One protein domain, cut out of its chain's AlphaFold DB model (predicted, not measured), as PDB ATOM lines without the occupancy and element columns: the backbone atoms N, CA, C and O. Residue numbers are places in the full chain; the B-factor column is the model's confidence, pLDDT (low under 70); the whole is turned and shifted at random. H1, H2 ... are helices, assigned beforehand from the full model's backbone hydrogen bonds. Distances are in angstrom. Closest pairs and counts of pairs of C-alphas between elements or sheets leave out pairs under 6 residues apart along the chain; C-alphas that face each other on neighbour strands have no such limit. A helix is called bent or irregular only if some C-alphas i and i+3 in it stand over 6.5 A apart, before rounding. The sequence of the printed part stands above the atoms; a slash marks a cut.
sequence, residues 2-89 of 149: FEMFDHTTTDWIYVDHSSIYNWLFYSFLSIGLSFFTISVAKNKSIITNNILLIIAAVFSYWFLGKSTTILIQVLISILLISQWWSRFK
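This is residues 2 to 89 of the 149 residues of the protein "Possible 7TM chemoreceptor" of Prochlorococcus marinus (strain NATL2A) (UniProt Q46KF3). H1 and the two arms of bent H2 lie side by side in a triangular bundle, preceded by a long tail whose residues 7 to 12 stick out. The 88 printed residues hold two named helices, all helix, and are loose, radius of gyration of the C-alphas 16.2 A, spans 54 by 27 by 19 A.

H1, residues 20 to 38, and H2a, residues 44 to 63, form a helical hairpin; their closest C-alphas, Ser 27 and Val 58, are 4.9 A apart. H2b, residues 66 to 88, touches H1, closest C-alphas Thr 37 and Leu 80, 4.6 A, and H2a, closest Ala 57 and Thr 69, 5.2 A. The three tilts are shallow, mostly aligned packing. Every O i to N i+4 pair is within hydrogen-bond range in H1 and H2b, 14 of 16 in H2a.

H1, 26.5 A, begins at C-alpha 20 (157.085, 157.517, 158.834). H2, residues 44 to 88, assigned as one helix by its hydrogen bonds, is bent: C-alphas 63 and 66 are 9.4 A apart. H2a measures 28.3 A; H2b, 32.3 A, ends at C-alpha 88 (181.218, 132.205, 148.833).

The farthest C-alphas, Thr 9 and Asn 43, are 54.5 A apart. The printed part has no cut. Residues 2 to 18 have pLDDT under 70.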
ATOM      1  N   PHE A   2     150.358 161.319 166.548       34.19
ATOM      2  CA  PHE A   2     150.662 159.899 166.726       34.19
ATOM      3  C   PHE A   2     149.736 159.118 165.803       34.19
ATOM      4  O   PHE A   2     148.519 159.203 165.939       34.19
ATOM      5  N   GLU A   3     150.312 158.413 164.842       40.25
ATOM      6  CA  GLU A   3     149.570 157.625 163.869       40.25
ATOM      7  C   GLU A   3     149.333 156.223 164.439       40.25
ATOM      8  O   GLU A   3     149.985 155.246 164.086       40.25
ATOM      9  N   MET A   4     148.416 156.163 165.401       43.09
ATOM     10  CA  MET A   4     147.667 154.956 165.725       43.09
ATOM     11  C   MET A   4     146.202 155.366 165.648       43.09
ATOM     12  O   MET A   4     145.635 155.870 166.616       43.09
ATOM     13  N   PHE A   5     145.620 155.252 164.455       42.50
ATOM     14  CA  PHE A   5     144.174 155.321 164.316       42.50
ATOM     15  C   PHE A   5     143.614 154.020 164.882       42.50
ATOM     16  O   PHE A   5     143.748 152.950 164.297       42.50
ATOM     17  N   ASP A   6     143.060 154.134 166.083       39.72
ATOM     18  CA  ASP A   6     142.190 153.132 166.672       39.72
ATOM     19  C   ASP A   6     140.941 153.017 165.786       39.72
ATOM     20  O   ASP A   6     140.103 153.923 165.732       39.72
ATOM     21  N   HIS A   7     140.864 151.939 165.011       45.81
ATOM     22  CA  HIS A   7     139.692 151.604 164.219       45.81
ATOM     23  C   HIS A   7     138.733 150.784 165.081       45.81
ATOM     24  O   HIS A   7     138.657 149.566 164.970       45.81
ATOM     25  N   THR A   8     137.938 151.455 165.909       44.31
ATOM     26  CA  THR A   8     136.932 150.828 166.788       44.31
ATOM     27  C   THR A   8     135.771 150.132 166.052       44.31
ATOM     28  O   THR A   8     134.822 149.677 166.687       44.31
ATOM     29  N   THR A   9     135.826 150.014 164.720       43.19
ATOM     30  CA  THR A   9     134.802 149.358 163.887       43.19
ATOM     31  C   THR A   9     135.353 148.397 162.827       43.19
ATOM     32  O   THR A   9     134.577 147.865 162.037       43.19
ATOM     33  N   THR A  10     136.665 148.156 162.780       44.84
ATOM     34  CA  THR A  10     137.268 147.117 161.925       44.84
ATOM     35  C   THR A  10     138.340 146.397 162.726       44.84
ATOM     36  O   THR A  10     139.145 147.075 163.354       44.84
ATOM     37  N   ASP A  11     138.404 145.062 162.672       42.59
ATOM     38  CA  ASP A  11     139.406 144.212 163.358       42.59
ATOM     39  C   ASP A  11     140.859 144.421 162.859       42.59
ATOM     40  O   ASP A  11     141.682 143.504 162.840       42.59
ATOM     41  N   TRP A  12     141.184 145.604 162.346       54.81
ATOM     42  CA  TRP A  12     142.387 145.894 161.587       54.81
ATOM     43  C   TRP A  12     143.245 146.938 162.296       54.81
ATOM     44  O   TRP A  12     142.776 148.006 162.679       54.81
ATOM     45  N   ILE A  13     144.547 146.666 162.346       44.56
ATOM     46  CA  ILE A  13     145.592 147.679 162.504       44.56
ATOM     47  C   ILE A  13     146.231 147.824 161.121       44.56
ATOM     48  O   ILE A  13     147.158 147.090 160.785       44.56
ATOM     49  N   TYR A  14     145.708 148.721 160.283       45.25
ATOM     50  CA  TYR A  14     146.368 149.103 159.033       45.25
ATOM     51  C   TYR A  14     146.893 150.530 159.191       45.25
ATOM     52  O   TYR A  14     146.139 151.495 159.161       45.25
ATOM     53  N   VAL A  15     148.200 150.651 159.429       46.34
ATOM     54  CA  VAL A  15     148.898 151.941 159.503       46.34
ATOM     55  C   VAL A  15     148.982 152.529 158.093       46.34
ATOM     56  O   VAL A  15     149.233 151.799 157.132       46.34
ATOM     57  N   ASP A  16     148.774 153.839 157.982       45.81
ATOM     58  CA  ASP A  16     148.714 154.595 156.733       45.81
ATOM     59  C   ASP A  16     149.829 154.224 155.726       45.81
ATOM     60  O   ASP A  16     150.997 153.969 156.063       45.81
ATOM     61  N   HIS A  17     149.456 154.202 154.447       53.19
ATOM     62  CA  HIS A  17     150.286 153.766 153.323       53.19
ATOM     63  C   HIS A  17     151.474 154.708 153.060       53.19
ATOM     64  O   HIS A  17     152.416 154.316 152.368       53.19
ATOM     65  N   SER A  18     151.488 155.901 153.664       58.31
ATOM     66  CA  SER A  18     152.616 156.839 153.691       58.31
ATOM     67  C   SER A  18     153.012 157.246 155.116       58.31
ATOM     68  O   SER A  18     153.165 158.426 155.412       58.31
ATOM     69  N   SER A  19     153.207 156.270 156.003       73.12
ATOM     70  CA  SER A  19     153.687 156.539 157.362       73.12
ATOM     71  C   SER A  19     155.210 156.680 157.455       73.12
ATOM     72  O   SER A  19     155.981 156.071 156.698       73.12
ATOM     73  N   ILE A  20     155.665 157.428 158.464       82.38
ATOM     74  CA  ILE A  20     157.085 157.517 158.834       82.38
ATOM     75  C   ILE A  20     157.674 156.145 159.201       82.38
ATOM     76  O   ILE A  20     158.849 155.890 158.952       82.38
ATOM     77  N   TYR A  21     156.856 155.235 159.738       83.38
ATOM     78  CA  TYR A  21     157.268 153.873 160.073       83.38
ATOM     79  C   TYR A  21     157.541 153.030 158.829       83.38
ATOM     80  O   TYR A  21     158.556 152.336 158.780       83.38
ATOM     81  N   ASN A  22     156.698 153.138 157.798       84.12
ATOM     82  CA  ASN A  22     156.954 152.480 156.519       84.12
ATOM     83  C   ASN A  22     158.223 153.040 155.864       84.12
ATOM     84  O   ASN A  22     159.070 152.270 155.411       84.12
ATOM     85  N   TRP A  23     158.412 154.363 155.887       89.50
ATOM     86  CA  TRP A  23     159.655 154.973 155.413       89.50
ATOM     87  C   TRP A  23     160.891 154.431 156.146       89.50
ATOM     88  O   TRP A  23     161.861 154.028 155.496       89.50
ATOM     89  N   LEU A  24     160.863 154.390 157.484       92.06
ATOM     90  CA  LEU A  24     161.957 153.856 158.300       92.06
ATOM     91  C   LEU A  24     162.221 152.383 157.987       92.06
ATOM     92  O   LEU A  24     163.374 151.993 157.815       92.06
ATOM     93  N   PHE A  25     161.167 151.577 157.859       89.31
ATOM     94  CA  PHE A  25     161.270 150.164 157.514       89.31
ATOM     95  C   PHE A  25     161.987 149.960 156.172       89.31
ATOM     96  O   PHE A  25     162.998 149.257 156.110       89.31
ATOM     97  N   TYR A  26     161.521 150.617 155.105       91.06
ATOM     98  CA  TYR A  26     162.139 150.490 153.783       91.06
ATOM     99  C   TYR A  26     163.556 151.086 153.743       91.06
ATOM    100  O   TYR A  26     164.446 150.542 153.084       91.06
ATOM    101  N   SER A  27     163.810 152.155 154.495       94.50
ATOM    102  CA  SER A  27     165.144 152.749 154.620       94.50
ATOM    103  C   SER A  27     166.127 151.789 155.290       94.50
ATOM    104  O   SER A  27     167.182 151.494 154.726       94.50
ATOM    105  N   PHE A  28     165.776 151.235 156.454       95.75
ATOM    106  CA  PHE A  28     166.644 150.307 157.180       95.75
ATOM    107  C   PHE A  28     166.837 148.982 156.455       95.75
ATOM    108  O   PHE A  28     167.949 148.454 156.463       95.75
ATOM    109  N   LEU A  29     165.808 148.473 155.774       93.69
ATOM    110  CA  LEU A  29     165.958 147.292 154.930       93.69
ATOM    111  C   LEU A  29     166.983 147.548 153.816       93.69
ATOM    112  O   LEU A  29     167.893 146.743 153.628       93.69
ATOM    113  N   SER A  30     166.892 148.693 153.131       96.06
ATOM    114  CA  SER A  30     167.851 149.073 152.082       96.06
ATOM    115  C   SER A  30     169.275 149.161 152.633       96.06
ATOM    116  O   SER A  30     170.183 148.537 152.092       96.06
ATOM    117  N   ILE A  31     169.459 149.862 153.757       96.94
ATOM    118  CA  ILE A  31     170.761 150.011 154.426       96.94
ATOM    119  C   ILE A  31     171.336 148.645 154.828       96.94
ATOM    120  O   ILE A  31     172.506 148.369 154.566       96.94
ATOM    121  N   GLY A  32     170.523 147.775 155.430       95.69
ATOM    122  CA  GLY A  32     170.950 146.448 155.870       95.69
ATOM    123  C   GLY A  32     171.435 145.572 154.713       95.69
ATOM    124  O   GLY A  32     172.543 145.032 154.767       95.69
ATOM    125  N   LEU A  33     170.649 145.474 153.634       95.38
ATOM    126  CA  LEU A  33     171.020 144.716 152.428       95.38
ATOM    127  C   LEU A  33     172.299 145.270 151.781       95.38
ATOM    128  O   LEU A  33     173.189 144.523 151.354       95.38
ATOM    129  N   SER A  34     172.428 146.591 151.759       96.81
ATOM    130  CA  SER A  34     173.611 147.270 151.253       96.81
ATOM    131  C   SER A  34     174.861 146.988 152.079       96.81
ATOM    132  O   SER A  34     175.909 146.675 151.513       96.81
ATOM    133  N   PHE A  35     174.769 147.012 153.409       96.31
ATOM    134  CA  PHE A  35     175.893 146.673 154.285       96.31
ATOM    135  C   PHE A  35     176.337 145.222 154.127       96.31
ATOM    136  O   PHE A  35     177.540 144.966 154.037       96.31
ATOM    137  N   PHE A  36     175.401 144.279 153.979       95.62
ATOM    138  CA  PHE A  36     175.766 142.907 153.631       95.62
ATOM    139  C   PHE A  36     176.512 142.834 152.297       95.62
ATOM    140  O   PHE A  36     177.487 142.090 152.194       95.62
ATOM    141  N   THR A  37     176.125 143.626 151.297       96.38
ATOM    142  CA  THR A  37     176.831 143.673 150.007       96.38
ATOM    143  C   THR A  37     178.242 144.240 150.157       96.38
ATOM    144  O   THR A  37     179.212 143.627 149.710       96.38
ATOM    145  N   ILE A  38     178.371 145.395 150.815       96.12
ATOM    146  CA  ILE A  38     179.646 146.102 151.008       96.12
ATOM    147  C   ILE A  38     180.630 145.246 151.812       96.12
ATOM    148  O   ILE A  38     181.813 145.232 151.486       96.12
ATOM    149  N   SER A  39     180.149 144.471 152.792       94.94
ATOM    150  CA  SER A  39     180.995 143.607 153.633       94.94
ATOM    151  C   SER A  39     181.816 142.570 152.854       94.94
ATOM    152  O   SER A  39     182.852 142.115 153.336       94.94
ATOM    153  N   VAL A  40     181.374 142.200 151.646       95.12
ATOM    154  CA  VAL A  40     182.040 141.204 150.790       95.12
ATOM    155  C   VAL A  40     182.550 141.778 149.466       95.12
ATOM    156  O   VAL A  40     183.295 141.101 148.751       95.12
ATOM    157  N   ALA A  41     182.166 143.009 149.122       94.19
ATOM    158  CA  ALA A  41     182.545 143.651 147.872       94.19
ATOM    159  C   ALA A  41     184.024 144.065 147.887       94.19
ATOM    160  O   ALA A  41     184.493 144.745 148.795       94.19
ATOM    161  N   LYS A  42     184.765 143.694 146.837       91.69
ATOM    162  CA  LYS A  42     186.174 144.100 146.655       91.69
ATOM    163  C   LYS A  42     186.334 145.329 145.758       91.69
ATOM    164  O   LYS A  42     187.325 146.045 145.853       91.69
ATOM    165  N   ASN A  43     185.383 145.553 144.853       93.69
ATOM    166  CA  ASN A  43     185.466 146.617 143.859       93.69
ATOM    167  C   ASN A  43     184.880 147.925 144.414       93.69
ATOM    168  O   ASN A  43     183.706 147.972 144.784       93.69
ATOM    169  N   LYS A  44     185.677 149.002 144.386       94.12
ATOM    170  CA  LYS A  44     185.256 150.351 144.795       94.12
ATOM    171  C   LYS A  44     184.010 150.832 144.052       94.12
ATOM    172  O   LYS A  44     183.138 151.415 144.678       94.12
ATOM    173  N   SER A  45     183.881 150.541 142.755       94.75
ATOM    174  CA  SER A  45     182.706 150.944 141.968       94.75
ATOM    175  C   SER A  45     181.414 150.312 142.494       94.75
ATOM    176  O   SER A  45     180.396 150.989 142.594       94.75
ATOM    177  N   ILE A  46     181.465 149.042 142.909       94.19
ATOM    178  CA  ILE A  46     180.303 148.345 143.477       94.19
ATOM    179  C   ILE A  46     179.909 148.981 144.806       94.19
ATOM    180  O   ILE A  46     178.726 149.211 145.027       94.19
ATOM    181  N   ILE A  47     180.886 149.312 145.655       95.44
ATOM    182  CA  ILE A  47     180.648 149.992 146.935       95.44
ATOM    183  C   ILE A  47     180.005 151.365 146.697       95.44
ATOM    184  O   ILE A  47     178.967 151.654 147.286       95.44
ATOM    185  N   THR A  48     180.563 152.177 145.793       96.00
ATOM    186  CA  THR A  48     180.021 153.501 145.453       96.00
ATOM    187  C   THR A  48     178.594 153.407 144.918       96.00
ATOM    188  O   THR A  48     177.714 154.104 145.415       96.00
ATOM    189  N   ASN A  49     178.332 152.510 143.961       95.81
ATOM    190  CA  ASN A  49     176.987 152.306 143.419       95.81
ATOM    191  C   ASN A  49     176.002 151.879 144.512       95.81
ATOM    192  O   ASN A  49     174.870 152.350 144.537       95.81
ATOM    193  N   ASN A  50     176.432 151.021 145.439       96.12
ATOM    194  CA  ASN A  50     175.585 150.573 146.535       96.12
ATOM    195  C   ASN A  50     175.226 151.724 147.491       96.12
ATOM    196  O   ASN A  50     174.065 151.871 147.856       96.12
ATOM    197  N   ILE A  51     176.187 152.592 147.824       96.56
ATOM    198  CA  ILE A  51     175.946 153.795 148.642       96.56
ATOM    199  C   ILE A  51     174.970 154.751 147.942       96.56
ATOM    200  O   ILE A  51     174.046 155.255 148.578       96.56
ATOM    201  N   LEU A  52     175.129 154.973 146.633       97.62
ATOM    202  CA  LEU A  52     174.201 155.804 145.859       97.62
ATOM    203  C   LEU A  52     172.781 155.224 145.861       97.62
ATOM    204  O   LEU A  52     171.819 155.973 146.019       97.62
ATOM    205  N   LEU A  53     172.644 153.899 145.752       97.19
ATOM    206  CA  LEU A  53     171.347 153.226 145.834       97.19
ATOM    207  C   LEU A  53     170.706 153.351 147.223       97.19
ATOM    208  O   LEU A  53     169.494 153.526 147.287       97.19
ATOM    209  N   ILE A  54     171.478 153.322 148.318       96.62
ATOM    210  CA  ILE A  54     170.951 153.583 149.672       96.62
ATOM    211  C   ILE A  54     170.338 154.979 149.738       96.62
ATOM    212  O   ILE A  54     169.192 155.131 150.155       96.62
ATOM    213  N   ILE A  55     171.098 155.993 149.315       96.31
ATOM    214  CA  ILE A  55     170.649 157.389 149.327       96.31
ATOM    215  C   ILE A  55     169.372 157.516 148.490       96.31
ATOM    216  O   ILE A  55     168.365 158.039 148.967       96.31
ATOM    217  N   ALA A  56     169.382 156.964 147.275       96.38
ATOM    218  CA  ALA A  56     168.219 156.957 146.402       96.38
ATOM    219  C   ALA A  56     167.016 156.258 147.057       96.38
ATOM    220  O   ALA A  56     165.919 156.805 147.026       96.38
ATOM    221  N   ALA A  57     167.202 155.101 147.699       94.69
ATOM    222  CA  ALA A  57     166.127 154.366 148.362       94.69
ATOM    223  C   ALA A  57     165.491 155.181 149.498       94.69
ATOM    224  O   ALA A  57     164.271 155.342 149.516       94.69
ATOM    225  N   VAL A  58     166.309 155.754 150.389       95.06
ATOM    226  CA  VAL A  58     165.846 156.540 151.546       95.06
ATOM    227  C   VAL A  58     165.007 157.740 151.110       95.06
ATOM    228  O   VAL A  58     163.955 158.002 151.694       95.06
ATOM    229  N   PHE A  59     165.437 158.462 150.075       94.69
ATOM    230  CA  PHE A  59     164.710 159.637 149.590       94.69
ATOM    231  C   PHE A  59     163.530 159.274 148.679       94.69
ATOM    232  O   PHE A  59     162.491 159.933 148.732       94.69
ATOM    233  N   SER A  60     163.643 158.210 147.879       94.00
ATOM    234  CA  SER A  60     162.609 157.818 146.908       94.00
ATOM    235  C   SER A  60     161.239 157.596 147.536       94.00
ATOM    236  O   SER A  60     160.240 157.859 146.884       94.00
ATOM    237  N   TYR A  61     161.177 157.156 148.793       89.25
ATOM    238  CA  TYR A  61     159.906 156.872 149.445       89.25
ATOM    239  C   TYR A  61     159.043 158.129 149.581       89.25
ATOM    240  O   TYR A  61     157.863 158.105 149.246       89.25
ATOM    241  N   TRP A  62     159.648 159.238 150.018       88.75
ATOM    242  CA  TRP A  62     158.951 160.511 150.197       88.75
ATOM    243  C   TRP A  62     158.661 161.209 148.869       88.75
ATOM    244  O   TRP A  62     157.598 161.797 148.710       88.75
ATOM    245  N   PHE A  63     159.595 161.146 147.916       90.88
ATOM    246  CA  PHE A  63     159.476 161.899 146.662       90.88
ATOM    247  C   PHE A  63     158.735 161.152 145.550       90.88
ATOM    248  O   PHE A  63     158.088 161.779 144.719       90.88
ATOM    249  N   LEU A  64     158.860 159.825 145.500       90.25
ATOM    250  CA  LEU A  64     158.430 158.976 144.381       90.25
ATOM    251  C   LEU A  64     157.550 157.797 144.834       90.25
ATOM    252  O   LEU A  64     157.149 156.970 144.011       90.25
ATOM    253  N   GLY A  65     157.264 157.705 146.134       86.19
ATOM    254  CA  GLY A  65     156.396 156.700 146.727       86.19
ATOM    255  C   GLY A  65     157.019 155.309 146.879       86.19
ATOM    256  O   GLY A  65     158.089 154.979 146.362       86.19
ATOM    257  N   LYS A  66     156.266 154.450 147.573       85.00
ATOM    258  CA  LYS A  66     156.625 153.068 147.929       85.00
ATOM    259  C   LYS A  66     157.084 152.218 146.739       85.00
ATOM    260  O   LYS A  66     158.061 151.484 146.858       85.00
ATOM    261  N   SER A  67     156.386 152.304 145.603       87.38
ATOM    262  CA  SER A  67     156.680 151.486 144.413       87.38
ATOM    263  C   SER A  67     158.113 151.706 143.917       87.38
ATOM    264  O   SER A  67     158.864 150.755 143.696       87.38
ATOM    265  N   THR A  68     158.533 152.969 143.847       90.38
ATOM    266  CA  THR A  68     159.880 153.342 143.408       90.38
ATOM    267  C   THR A  68     160.944 152.880 144.400       90.38
ATOM    268  O   THR A  68     161.985 152.362 143.994       90.38
ATOM    269  N   THR A  69     160.678 152.994 145.704       92.25
ATOM    270  CA  THR A  69     161.583 152.488 146.748       92.25
ATOM    271  C   THR A  69     161.799 150.984 146.644       92.25
ATOM    272  O   THR A  69     162.939 150.527 146.708       92.25
ATOM    273  N   ILE A  70     160.729 150.217 146.423       90.56
ATOM    274  CA  ILE A  70     160.814 148.762 146.245       90.56
ATOM    275  C   ILE A  70     161.643 148.423 145.002       90.56
ATOM    276  O   ILE A  70     162.490 147.533 145.058       90.56
ATOM    277  N   LEU A  71     161.474 149.157 143.898       93.81
ATOM    278  CA  LEU A  71     162.281 148.950 142.694       93.81
ATOM    279  C   LEU A  71     163.778 149.164 142.966       93.81
ATOM    280  O   LEU A  71     164.606 148.351 142.553       93.81
ATOM    281  N   ILE A  72     164.140 150.206 143.717       95.94
ATOM    282  CA  ILE A  72     165.534 150.442 144.119       95.94
ATOM    283  C   ILE A  72     166.038 149.313 145.032       95.94
ATOM    284  O   ILE A  72     167.161 148.837 144.863       95.94
ATOM    285  N   GLN A  73     165.211 148.817 145.954       94.25
ATOM    286  CA  GLN A  73     165.561 147.674 146.805       94.25
ATOM    287  C   GLN A  73     165.790 146.381 146.021       94.25
ATOM    288  O   GLN A  73     166.662 145.590 146.391       94.25
ATOM    289  N   VAL A  74     165.065 146.167 144.922       93.62
ATOM    290  CA  VAL A  74     165.326 145.047 144.009       93.62
ATOM    291  C   VAL A  74     166.728 145.173 143.410       93.62
ATOM    292  O   VAL A  74     167.481 144.199 143.422       93.62
ATOM    293  N   LEU A  75     167.136 146.369 142.972       96.06
ATOM    294  CA  LEU A  75     168.495 146.604 142.462       96.06
ATOM    295  C   LEU A  75     169.565 146.340 143.532       96.06
ATOM    296  O   LEU A  75     170.561 145.667 143.255       96.06
ATOM    297  N   ILE A  76     169.344 146.808 144.766       96.62
ATOM    298  CA  ILE A  76     170.230 146.524 145.908       96.62
ATOM    299  C   ILE A  76     170.329 145.010 146.148       96.62
ATOM    300  O   ILE A  76     171.427 144.481 146.324       96.62
ATOM    301  N   SER A  77     169.203 144.296 146.098       94.69
ATOM    302  CA  SER A  77     169.144 142.844 146.313       94.69
ATOM    303  C   SER A  77     169.877 142.063 145.218       94.69
ATOM    304  O   SER A  77     170.561 141.085 145.514       94.69
ATOM    305  N   ILE A  78     169.811 142.507 143.959       95.31
ATOM    306  CA  ILE A  78     170.576 141.904 142.854       95.31
ATOM    307  C   ILE A  78     172.082 142.046 143.104       95.31
ATOM    308  O   ILE A  78     172.831 141.075 142.948       95.31
ATOM    309  N   LEU A  79     172.539 143.231 143.529       96.00
ATOM    310  CA  LEU A  79     173.948 143.445 143.875       96.00
ATOM    311  C   LEU A  79     174.375 142.557 145.044       96.00
ATOM    312  O   LEU A  79     175.435 141.931 144.971       96.00
ATOM    313  N   LEU A  80     173.540 142.457 146.079       96.12
ATOM    314  CA  LEU A  80     173.779 141.584 147.222       96.12
ATOM    315  C   LEU A  80     173.981 140.139 146.781       96.12
ATOM    316  O   LEU A  80     175.006 139.536 147.105       96.12
ATOM    317  N   ILE A  81     173.034 139.611 146.003       95.50
ATOM    318  CA  ILE A  81     173.063 138.223 145.549       95.50
ATOM    319  C   ILE A  81     174.313 137.959 144.711       95.50
ATOM    320  O   ILE A  81     175.020 136.979 144.943       95.50
ATOM    321  N   SER A  82     174.627 138.865 143.783       94.88
ATOM    322  CA  SER A  82     175.800 138.765 142.915       94.88
ATOM    323  C   SER A  82     177.114 138.734 143.708       94.88
ATOM    324  O   SER A  82     177.951 137.848 143.502       94.88
ATOM    325  N   GLN A  83     177.297 139.658 144.658       95.88
ATOM    326  CA  GLN A  83     178.536 139.734 145.437       95.88
ATOM    327  C   GLN A  83     178.690 138.562 146.410       95.88
ATOM    328  O   GLN A  83     179.778 137.992 146.515       95.88
ATOM    329  N   TRP A  84     177.610 138.156 147.079       96.00
ATOM    330  CA  TRP A  84     177.635 137.005 147.984       96.00
ATOM    331  C   TRP A  84     177.886 135.694 147.246       96.00
ATOM    332  O   TRP A  84     178.718 134.892 147.683       96.00
ATOM    333  N   TRP A  85     177.243 135.499 146.093       95.25
ATOM    334  CA  TRP A  85     177.486 134.333 145.252       95.25
ATOM    335  C   TRP A  85     178.944 134.264 144.794       95.25
ATOM    336  O   TRP A  85     179.595 133.233 144.954       95.25
ATOM    337  N   SER A  86     179.489 135.379 144.299       93.56
ATOM    338  CA  SER A  86     180.887 135.460 143.861       93.56
ATOM    339  C   SER A  86     181.878 135.160 144.994       93.56
ATOM    340  O   SER A  86     182.865 134.447 144.786       93.56
ATOM    341  N   ARG A  87     181.605 135.656 146.211       94.44
ATOM    342  CA  ARG A  87     182.504 135.508 147.368       94.44
ATOM    343  C   ARG A  87     182.522 134.100 147.956       94.44
ATOM    344  O   ARG A  87     183.602 133.644 148.342       94.44
ATOM    345  N   PHE A  88     181.360 133.460 148.084       94.50
ATOM    346  CA  PHE A  88     181.218 132.205 148.833       94.50
ATOM    347  C   PHE A  88     180.969 130.979 147.956       94.50
ATOM    348  O   PHE A  88     181.321 129.872 148.371       94.50
ATOM    349  N   LYS A  89     180.378 131.157 146.762       92.50
ATOM    350  CA  LYS A  89     179.994 130.076 145.834       92.50
ATOM    351  C   LYS A  89     179.276 128.924 146.551       92.50
ATOM    352  O   LYS A  89     179.594 127.751 146.356       92.50
TER     353      LYS A  89